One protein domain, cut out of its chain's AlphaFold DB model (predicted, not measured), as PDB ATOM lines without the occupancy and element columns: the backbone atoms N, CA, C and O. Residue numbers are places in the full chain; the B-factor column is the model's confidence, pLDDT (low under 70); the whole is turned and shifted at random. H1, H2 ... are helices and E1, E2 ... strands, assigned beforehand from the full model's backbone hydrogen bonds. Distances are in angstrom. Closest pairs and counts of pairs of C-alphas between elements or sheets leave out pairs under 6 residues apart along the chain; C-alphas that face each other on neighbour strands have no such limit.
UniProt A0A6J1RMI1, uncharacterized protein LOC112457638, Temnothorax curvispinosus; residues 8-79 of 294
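What this domain is: This is residues 8 to 79 of the 294 residues of the protein "uncharacterized protein LOC112457638" of Temnothorax curvispinosus (UniProt A0A6J1RMI1). A strongly twisted antiparallel sheet, E2 E1 E3 E4, has H2 over one face, in two layers, while H1 makes a corner with H2. The 72 printed residues include, in chain order, E1 E2 H1 H2 E3 E4, a mixed class. The whole is compact, radius of gyration of the C-alphas 11.9 A, spanning 35 by 27 by 19 A.

Where its parts are: E1 is residues 8 to 12, from C-alpha 8 at (-56.217, 13.159, -25.578). E2 is residues 15 to 20, E3 60 to 65, E4 68 to 74, ending at C-alpha 74 (-39.942, 20.875, -31.554). H1 is residues 26 to 34, and H2 36 to 48, 18.3 A long.

How they stand to each other: Between E1 and E3, N 11 and O 62 are within hydrogen-bond range, 2.9 A, as is every O i to N i+4 pair in H1 and H2. H2 is on the sheet, height 9.8 A. H1 only grazes it and touches H2 only at the corner, closest C-alphas Ile 32 and Ala 39, 4.5 A.

The domain as a whole: The printed part has no cut, a long link from H2 to E3, and pLDDT under 70 at residues 76 to 79.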
ATOM      1  N   LEU A   8     -57.259  12.233 -25.160       86.94
ATOM      2  CA  LEU A   8     -56.217  13.159 -25.578       86.94
ATOM      3  C   LEU A   8     -55.266  12.407 -26.493       86.94
ATOM      4  O   LEU A   8     -54.711  11.392 -26.082       86.94
ATOM      5  N   THR A   9     -55.053  12.918 -27.697       88.94
ATOM      6  CA  THR A   9     -54.162  12.284 -28.665       88.94
ATOM      7  C   THR A   9     -52.959  13.176 -28.920       88.94
ATOM      8  O   THR A   9     -53.095  14.356 -29.255       88.94
ATOM      9  N   PHE A  10     -51.777  12.594 -28.763       91.56
ATOM     10  CA  PHE A  10     -50.502  13.218 -29.086       91.56
ATOM     11  C   PHE A  10     -49.753  12.333 -30.070       91.56
ATOM     12  O   PHE A  10     -49.836  11.113 -29.983       91.56
ATOM     13  N   GLN A  11     -49.016  12.941 -30.987       91.06
ATOM     14  CA  GLN A  11     -48.056  12.237 -31.825       91.06
ATOM     15  C   GLN A  11     -46.655  12.669 -31.401       91.06
ATOM     16  O   GLN A  11     -46.353  13.861 -31.391       91.06
ATOM     17  N   LEU A  12     -45.833  11.710 -30.998       91.25
ATOM     18  CA  LEU A  12     -44.447  11.903 -30.587       91.25
ATOM     19  C   LEU A  12     -43.586  11.306 -31.697       91.25
ATOM     20  O   LEU A  12     -43.639  10.102 -31.923       91.25
ATOM     21  N   ASN A  13     -42.822  12.138 -32.403       88.44
ATOM     22  CA  ASN A  13     -42.172  11.757 -33.663       88.44
ATOM     23  C   ASN A  13     -43.204  11.188 -34.660       88.44
ATOM     24  O   ASN A  13     -44.093  11.922 -35.102       88.44
ATOM     25  N   ASP A  14     -43.124   9.891 -34.961       85.25
ATOM     26  CA  ASP A  14     -44.036   9.174 -35.859       85.25
ATOM     27  C   ASP A  14     -45.057   8.294 -35.108       85.25
ATOM     28  O   ASP A  14     -45.994   7.771 -35.714       85.25
ATOM     29  N   ASP A  15     -44.934   8.182 -33.780       87.31
ATOM     30  CA  ASP A  15     -45.774   7.325 -32.945       87.31
ATOM     31  C   ASP A  15     -46.962   8.095 -32.349       87.31
ATOM     32  O   ASP A  15     -46.820   9.190 -31.797       87.31
ATOM     33  N   ILE A  16     -48.162   7.510 -32.419       88.69
ATOM     34  CA  ILE A  16     -49.401   8.118 -31.910       88.69
ATOM     35  C   ILE A  16     -49.775   7.513 -30.554       88.69
ATOM     36  O   ILE A  16     -49.972   6.305 -30.422       88.69
ATOM     37  N   PHE A  17     -49.969   8.376 -29.559       87.94
ATOM     38  CA  PHE A  17     -50.342   8.022 -28.195       87.94
ATOM     39  C   PHE A  17     -51.702   8.613 -27.819       87.94
ATOM     40  O   PHE A  17     -51.919   9.825 -27.882       87.94
ATOM     41  N   CYS A  18     -52.609   7.746 -27.365       86.44
ATOM     42  CA  CYS A  18     -53.936   8.124 -26.885       86.44
ATOM     43  C   CYS A  18     -54.027   7.955 -25.364       86.44
ATOM     44  O   CYS A  18     -53.874   6.855 -24.831       86.44
ATOM     45  N   PHE A  19     -54.337   9.041 -24.662       84.38
ATOM     46  CA  PHE A  19     -54.507   9.069 -23.216       84.38
ATOM     47  C   PHE A  19     -55.985   9.157 -22.860       84.38
ATOM     48  O   PHE A  19     -56.690  10.089 -23.251       84.38
ATOM     49  N   ASN A  20     -56.448   8.198 -22.064       81.94
ATOM     50  CA  ASN A  20     -57.817   8.184 -21.573       81.94
ATOM     51  C   ASN A  20     -57.968   9.149 -20.389       81.94
ATOM     52  O   ASN A  20     -57.425   8.912 -19.305       81.94
ATOM     53  N   THR A  21     -58.761  10.209 -20.560       79.44
ATOM     54  CA  THR A  21     -58.895  11.259 -19.543       79.44
ATOM     55  C   THR A  21     -59.645  10.800 -18.292       79.44
ATOM     56  O   THR A  21     -59.554  11.460 -17.261       79.44
ATOM     57  N   LYS A  22     -60.358   9.662 -18.326       76.81
ATOM     58  CA  LYS A  22     -61.091   9.118 -17.162       76.81
ATOM     59  C   LYS A  22     -60.170   8.521 -16.105       76.81
ATOM     60  O   LYS A  22     -60.550   8.445 -14.941       76.81
ATOM     61  N   LYS A  23     -58.973   8.083 -16.503       73.12
ATOM     62  CA  LYS A  23     -57.977   7.483 -15.599       73.12
ATOM     63  C   LYS A  23     -57.022   8.518 -14.997       73.12
ATOM     64  O   LYS A  23     -56.196   8.170 -14.159       73.12
ATOM     65  N   MET A  24     -57.133   9.779 -15.409       76.81
ATOM     66  CA  MET A  24     -56.257  10.867 -14.987       76.81
ATOM     67  C   MET A  24     -56.932  11.747 -13.935       76.81
ATOM     68  O   MET A  24     -58.157  11.873 -13.880       76.81
ATOM     69  N   LYS A  25     -56.130  12.406 -13.092       77.94
ATOM     70  CA  LYS A  25     -56.661  13.406 -12.161       77.94
ATOM     71  C   LYS A  25     -57.230  14.575 -12.968       77.94
ATOM     72  O   LYS A  25     -56.577  15.093 -13.867       77.94
ATOM     73  N   ILE A  26     -58.423  15.042 -12.596       72.75
ATOM     74  CA  ILE A  26     -59.157  16.110 -13.306       72.75
ATOM     75  C   ILE A  26     -58.316  17.389 -13.476       72.75
ATOM     76  O   ILE A  26     -58.449  18.082 -14.482       72.75
ATOM     77  N   LYS A  27     -57.447  17.706 -12.504       76.75
ATOM     78  CA  LYS A  27     -56.540  18.863 -12.578       76.75
ATOM     79  C   LYS A  27     -55.539  18.724 -13.726       76.75
ATOM     80  O   LYS A  27     -55.410  19.649 -14.516       76.75
ATOM     81  N   ASP A  28     -54.926  17.552 -13.858       78.50
ATOM     82  CA  ASP A  28     -53.910  17.281 -14.876       78.50
ATOM     83  C   ASP A  28     -54.541  17.284 -16.276       78.50
ATOM     84  O   ASP A  28     -53.983  17.858 -17.202       78.50
ATOM     85  N   VAL A  29     -55.765  16.755 -16.423       81.25
ATOM     86  CA  VAL A  29     -56.509  16.793 -17.698       81.25
ATOM     87  C   VAL A  29     -56.763  18.228 -18.169       81.25
ATOM     88  O   VAL A  29     -56.626  18.513 -19.357       81.25
ATOM     89  N   LYS A  30     -57.132  19.138 -17.258       82.50
ATOM     90  CA  LYS A  30     -57.337  20.554 -17.601       82.50
ATOM     91  C   LYS A  30     -56.024  21.222 -17.999       82.50
ATOM     92  O   LYS A  30     -55.962  21.836 -19.057       82.50
ATOM     93  N   SER A  31     -54.972  21.031 -17.202       86.81
ATOM     94  CA  SER A  31     -53.657  21.617 -17.476       86.81
ATOM     95  C   SER A  31     -53.053  21.126 -18.793       86.81
ATOM     96  O   SER A  31     -52.519  21.932 -19.538       86.81
ATOM     97  N   ILE A  32     -53.204  19.843 -19.136       86.94
ATOM     98  CA  ILE A  32     -52.721  19.286 -20.411       86.94
ATOM     99  C   ILE A  32     -53.529  19.818 -21.611       86.94
ATOM    100  O   ILE A  32     -52.992  19.975 -22.706       86.94
ATOM    101  N   LYS A  33     -54.825  20.107 -21.432       84.81
ATOM    102  CA  LYS A  33     -55.663  20.684 -22.496       84.81
ATOM    103  C   LYS A  33     -55.346  22.159 -22.748       84.81
ATOM    104  O   LYS A  33     -55.287  22.551 -23.911       84.81
ATOM    105  N   GLU A  34     -55.155  22.944 -21.692       86.69
ATOM    106  CA  GLU A  34     -55.071  24.410 -21.755       86.69
ATOM    107  C   GLU A  34     -53.638  24.953 -21.883       86.69
ATOM    108  O   GLU A  34     -53.457  26.019 -22.468       86.69
ATOM    109  N   ASP A  35     -52.630  24.245 -21.363       89.00
ATOM    110  CA  ASP A  35     -51.235  24.700 -21.340       89.00
ATOM    111  C   ASP A  35     -50.322  23.714 -22.078       89.00
ATOM    112  O   ASP A  35     -49.979  22.637 -21.582       89.00
ATOM    113  N   ASP A  36     -49.886  24.116 -23.271       90.25
ATOM    114  CA  ASP A  36     -49.004  23.310 -24.109       90.25
ATOM    115  C   ASP A  36     -47.644  23.072 -23.438       90.25
ATOM    116  O   ASP A  36     -47.100  21.973 -23.519       90.25
ATOM    117  N   LYS A  37     -47.123  24.035 -22.666       87.06
ATOM    118  CA  LYS A  37     -45.853  23.860 -21.947       87.06
ATOM    119  C   LYS A  37     -45.978  22.804 -20.852       87.06
ATOM    120  O   LYS A  37     -45.050  22.023 -20.627       87.06
ATOM    121  N   TYR A  38     -47.121  22.775 -20.170       90.69
ATOM    122  CA  TYR A  38     -47.422  21.739 -19.189       90.69
ATOM    123  C   TYR A  38     -47.578  20.369 -19.859       90.69
ATOM    124  O   TYR A  38     -47.009  19.393 -19.370       90.69
ATOM    125  N   ALA A  39     -48.295  20.298 -20.984       90.00
ATOM    126  CA  ALA A  39     -48.479  19.067 -21.754       90.00
ATOM    127  C   ALA A  39     -47.139  18.465 -22.205       90.00
ATOM    128  O   ALA A  39     -46.889  17.284 -21.975       90.00
ATOM    129  N   VAL A  40     -46.244  19.290 -22.755       90.75
ATOM    130  CA  VAL A  40     -44.890  18.879 -23.154       90.75
ATOM    131  C   VAL A  40     -44.108  18.335 -21.963       90.75
ATOM    132  O   VAL A  40     -43.580  17.229 -22.021       90.75
ATOM    133  N   LYS A  41     -44.080  19.070 -20.843       91.62
ATOM    134  CA  LYS A  41     -43.378  18.628 -19.630       91.62
ATOM    135  C   LYS A  41     -43.926  17.299 -19.099       91.62
ATOM    136  O   LYS A  41     -43.160  16.465 -18.626       91.62
ATOM    137  N   TYR A  42     -45.242  17.117 -19.149       91.00
ATOM    138  CA  TYR A  42     -45.893  15.883 -18.722       91.00
ATOM    139  C   TYR A  42     -45.482  14.695 -19.602       91.00
ATOM    140  O   TYR A  42     -45.123  13.648 -19.070       91.00
ATOM    141  N   LEU A  43     -45.473  14.871 -20.927       90.25
ATOM    142  CA  LEU A  43     -45.065  13.832 -21.876       90.25
ATOM    143  C   LEU A  43     -43.580  13.473 -21.744       90.25
ATOM    144  O   LEU A  43     -43.260  12.290 -21.707       90.25
ATOM    145  N   ILE A  44     -42.694  14.461 -21.581       88.50
ATOM    146  CA  ILE A  44     -41.262  14.221 -21.325       88.50
ATOM    147  C   ILE A  44     -41.077  13.378 -20.060       88.50
ATOM    148  O   ILE A  44     -40.381  12.372 -20.086       88.50
ATOM    149  N   ASN A  45     -41.775  13.720 -18.975       89.25
ATOM    150  CA  ASN A  45     -41.706  12.963 -17.725       89.25
ATOM    151  C   ASN A  45     -42.205  11.511 -17.886       89.25
ATOM    152  O   ASN A  45     -41.706  10.603 -17.230       89.25
ATOM    153  N   LEU A  46     -43.188  11.255 -18.757       88.50
ATOM    154  CA  LEU A  46     -43.628   9.885 -19.043       88.50
ATOM    155  C   LEU A  46     -42.570   9.074 -19.800       88.50
ATOM    156  O   LEU A  46     -42.439   7.880 -19.538       88.50
ATOM    157  N   ILE A  47     -41.824   9.713 -20.700       88.12
ATOM    158  CA  ILE A  47     -40.711   9.089 -21.425       88.12
ATOM    159  C   ILE A  47     -39.547   8.812 -20.465       88.12
ATOM    160  O   ILE A  47     -39.041   7.697 -20.426       88.12
ATOM    161  N   GLU A  48     -39.171   9.788 -19.632       86.50
ATOM    162  CA  GLU A  48     -38.079   9.654 -18.653       86.50
ATOM    163  C   GLU A  48     -38.328   8.543 -17.621       86.50
ATOM    164  O   GLU A  48     -37.380   7.920 -17.150       86.50
ATOM    165  N   ASN A  49     -39.591   8.277 -17.277       89.25
ATOM    166  CA  ASN A  49     -39.977   7.177 -16.386       89.25
ATOM    167  C   ASN A  49     -40.352   5.884 -17.135       89.25
ATOM    168  O   ASN A  49     -40.985   5.011 -16.544       89.25
ATOM    169  N   GLU A  50     -40.019   5.772 -18.424       84.81
ATOM    170  CA  GLU A  50     -40.220   4.571 -19.250       84.81
ATOM    171  C   GLU A  50     -41.691   4.122 -19.409       84.81
ATOM    172  O   GLU A  50     -41.972   2.991 -19.805       84.81
ATOM    173  N   PHE A  51     -42.669   5.001 -19.153       85.88
ATOM    174  CA  PHE A  51     -44.084   4.713 -19.442       85.88
ATOM    175  C   PHE A  51     -44.402   4.802 -20.937       85.88
ATOM    176  O   PHE A  51     -45.393   4.229 -21.396       85.88
ATOM    177  N   ILE A  52     -43.579   5.543 -21.679       86.88
ATOM    178  CA  ILE A  52     -43.620   5.660 -23.132       86.88
ATOM    179  C   ILE A  52     -42.245   5.258 -23.648       86.88
ATOM    180  O   ILE A  52     -41.253   5.899 -23.313       86.88
ATOM    181  N   ASN A  53     -42.200   4.212 -24.466       84.31
ATOM    182  CA  ASN A  53     -40.974   3.770 -25.110       84.31
ATOM    183  C   ASN A  53     -40.969   4.260 -26.560       84.31
ATOM    184  O   ASN A  53     -41.851   3.878 -27.329       84.31
ATOM    185  N   LEU A  54     -40.008   5.111 -26.906       83.50
ATOM    186  CA  LEU A  54     -39.814   5.615 -28.265       83.50
ATOM    187  C   LEU A  54     -38.659   4.850 -28.913       83.50
ATOM    188  O   LEU A  54     -37.663   4.567 -28.248       83.50
ATOM    189  N   GLN A  55     -38.780   4.522 -30.202       78.06
ATOM    190  CA  GLN A  55     -37.667   3.912 -30.944       78.06
ATOM    191  C   GLN A  55     -36.503   4.893 -31.125       78.06
ATOM    192  O   GLN A  55     -35.344   4.501 -31.029       78.06
ATOM    193  N   ASP A  56     -36.840   6.168 -31.320       77.94
ATOM    194  CA  ASP A  56     -35.908   7.257 -31.570       77.94
ATOM    195  C   ASP A  56     -36.004   8.338 -30.485       77.94
ATOM    196  O   ASP A  56     -37.061   8.512 -29.866       77.94
ATOM    197  N   PRO A  57     -34.928   9.117 -30.260       83.19
ATOM    198  CA  PRO A  57     -34.961  10.259 -29.352       83.19
ATOM    199  C   PRO A  57     -36.088  11.225 -29.734       83.19
ATOM    200  O   PRO A  57     -36.369  11.444 -30.914       83.19
ATOM    201  N   LEU A  58     -36.750  11.807 -28.734       86.88
ATOM    202  CA  LEU A  58     -37.879  12.705 -28.958       86.88
ATOM    203  C   LEU A  58     -37.434  13.971 -29.708       86.88
ATOM    204  O   LEU A  58     -36.688  14.788 -29.173       86.88
ATOM    205  N   GLN A  59     -37.941  14.156 -30.924       87.56
ATOM    206  CA  GLN A  59     -37.657  15.310 -31.778       87.56
ATOM    207  C   GLN A  59     -38.840  16.270 -31.853       87.56
ATOM    208  O   GLN A  59     -38.645  17.478 -31.888       87.56
ATOM    209  N   ILE A  60     -40.071  15.765 -31.886       89.25
ATOM    210  CA  ILE A  60     -41.256  16.605 -32.067       89.25
ATOM    211  C   ILE A  60     -42.455  16.018 -31.327       89.25
ATOM    212  O   ILE A  60     -42.622  14.802 -31.254       89.25
ATOM    213  N   ILE A  61     -43.292  16.891 -30.770       92.06
ATOM    214  CA  ILE A  61     -44.594  16.531 -30.216       92.06
ATOM    215  C   ILE A  61     -45.663  17.343 -30.940       92.06
ATOM    216  O   ILE A  61     -45.673  18.578 -30.890       92.06
ATOM    217  N   TYR A  62     -46.616  16.632 -31.530       90.31
ATOM    218  CA  TYR A  62     -47.861  17.185 -32.033       90.31
ATOM    219  C   TYR A  62     -48.999  16.891 -31.063       90.31
ATOM    220  O   TYR A  62     -49.177  15.770 -30.585       90.31
ATOM    221  N   LYS A  63     -49.823  17.899 -30.817       91.38
ATOM    222  CA  LYS A  63     -51.127  17.772 -30.178       91.38
ATOM    223  C   LYS A  63     -52.176  17.640 -31.272       91.38
ATOM    224  O   LYS A  63     -52.258  18.508 -32.140       91.38
ATOM    225  N   ILE A  64     -52.970  16.573 -31.235       86.19
ATOM    226  CA  ILE A  64     -54.028  16.350 -32.224       86.19
ATOM    227  C   ILE A  64     -55.343  16.884 -31.660       86.19
ATOM    228  O   ILE A  64     -55.862  16.375 -30.666       86.19
ATOM    229  N   VAL A  65     -55.886  17.921 -32.296       85.81
ATOM    230  CA  VAL A  65     -57.167  18.534 -31.924       85.81
ATOM    231  C   VAL A  65     -58.045  18.580 -33.167       85.81
ATOM    232  O   VAL A  65     -57.649  19.156 -34.168       85.81
ATOM    233  N   ASN A  66     -59.240  17.981 -33.124       80.62
ATOM    234  CA  ASN A  66     -60.184  17.963 -34.256       80.62
ATOM    235  C   ASN A  66     -59.569  17.467 -35.585       80.62
ATOM    236  O   ASN A  66     -59.864  18.013 -36.643       80.62
ATOM    237  N   ASN A  67     -58.713  16.442 -35.524       78.31
ATOM    238  CA  ASN A  67     -57.935  15.908 -36.652       78.31
ATOM    239  C   ASN A  67     -56.888  16.872 -37.246       78.31
ATOM    240  O   ASN A  67     -56.281  16.549 -38.265       78.31
ATOM    241  N   GLU A  68     -56.626  18.012 -36.609       78.25
ATOM    242  CA  GLU A  68     -55.524  18.909 -36.955       78.25
ATOM    243  C   GLU A  68     -54.321  18.642 -36.045       78.25
ATOM    244  O   GLU A  68     -54.466  18.449 -34.833       78.25
ATOM    245  N   GLN A  69     -53.124  18.623 -36.633       87.19
ATOM    246  CA  GLN A  69     -51.866  18.458 -35.908       87.19
ATOM    247  C   GLN A  69     -51.280  19.827 -35.571       87.19
ATOM    248  O   GLN A  69     -50.965  20.617 -36.460       87.19
ATOM    249  N   ILE A  70     -51.110  20.096 -34.279       85.81
ATOM    250  CA  ILE A  70     -50.519  21.334 -33.770       85.81
ATOM    251  C   ILE A  70     -49.176  20.988 -33.136       85.81
ATOM    252  O   ILE A  70     -49.129  20.223 -32.177       85.81
ATOM    253  N   VAL A  71     -48.082  21.550 -33.650       89.06
ATOM    254  CA  VAL A  71     -46.750  21.385 -33.050       89.06
ATOM    255  C   VAL A  71     -46.723  22.109 -31.704       89.06
ATOM    256  O   VAL A  71     -46.918  23.322 -31.657       89.06
ATOM    257  N   ILE A  72     -46.482  21.372 -30.619       90.19
ATOM    258  CA  ILE A  72     -46.377  21.929 -29.257       90.19
ATOM    259  C   ILE A  72     -44.962  21.833 -28.682       90.19
ATOM    260  O   ILE A  72     -44.624  22.555 -27.746       90.19
ATOM    261  N   TYR A  73     -44.125  20.974 -29.258       90.00
ATOM    262  CA  TYR A  73     -42.702  20.877 -28.966       90.00
ATOM    263  C   TYR A  73     -41.978  20.511 -30.244       90.00
ATOM    264  O   TYR A  73     -42.350  19.544 -30.895       90.00
ATOM    265  N   GLU A  74     -40.937  21.253 -30.567       88.81
ATOM    266  CA  GLU A  74     -39.942  20.875 -31.554       88.81
ATOM    267  C   GLU A  74     -38.616  20.967 -30.807       88.81
ATOM    268  O   GLU A  74     -38.292  22.018 -30.249       88.81
ATOM    269  N   ALA A  75     -37.897  19.854 -30.712       82.44
ATOM    270  CA  ALA A  75     -36.531  19.866 -30.239       82.44
ATOM    271  C   ALA A  75     -35.768  20.774 -31.200       82.44
ATOM    272  O   ALA A  75     -35.685  20.490 -32.400       82.44
ATOM    273  N   ASP A  76     -35.249  21.889 -30.686       65.94
ATOM    274  CA  ASP A  76     -34.376  22.753 -31.457       65.94
ATOM    275  C   ASP A  76     -33.328  21.854 -32.130       65.94
ATOM    276  O   ASP A  76     -32.699  21.013 -31.480       65.94
ATOM    277  N   LYS A  77     -33.109  22.018 -33.442       52.78
ATOM    278  CA  LYS A  77     -32.066  21.292 -34.202       52.78
ATOM    279  C   LYS A  77     -30.654  21.411 -33.593       52.78
ATOM    280  O   LYS A  77     -29.712  20.814 -34.109       52.78
ATOM    281  N   GLU A  78     -30.507  22.175 -32.517       46.69
ATOM    282  CA  GLU A  78     -29.351  22.239 -31.637       46.69
ATOM    283  C   GLU A  78     -29.042  20.904 -30.921       46.69
ATOM    284  O   GLU A  78     -27.860  20.635 -30.715       46.69
ATOM    285  N   GLU A  79     -30.027  20.029 -30.649       44.94
ATOM    286  CA  GLU A  79     -29.783  18.677 -30.085       44.94
ATOM    287  C   GLU A  79     -29.819  17.545 -31.132       44.94
ATOM    288  O   GLU A  79     -29.006  16.623 -31.072       44.94
TER     289      GLU A  79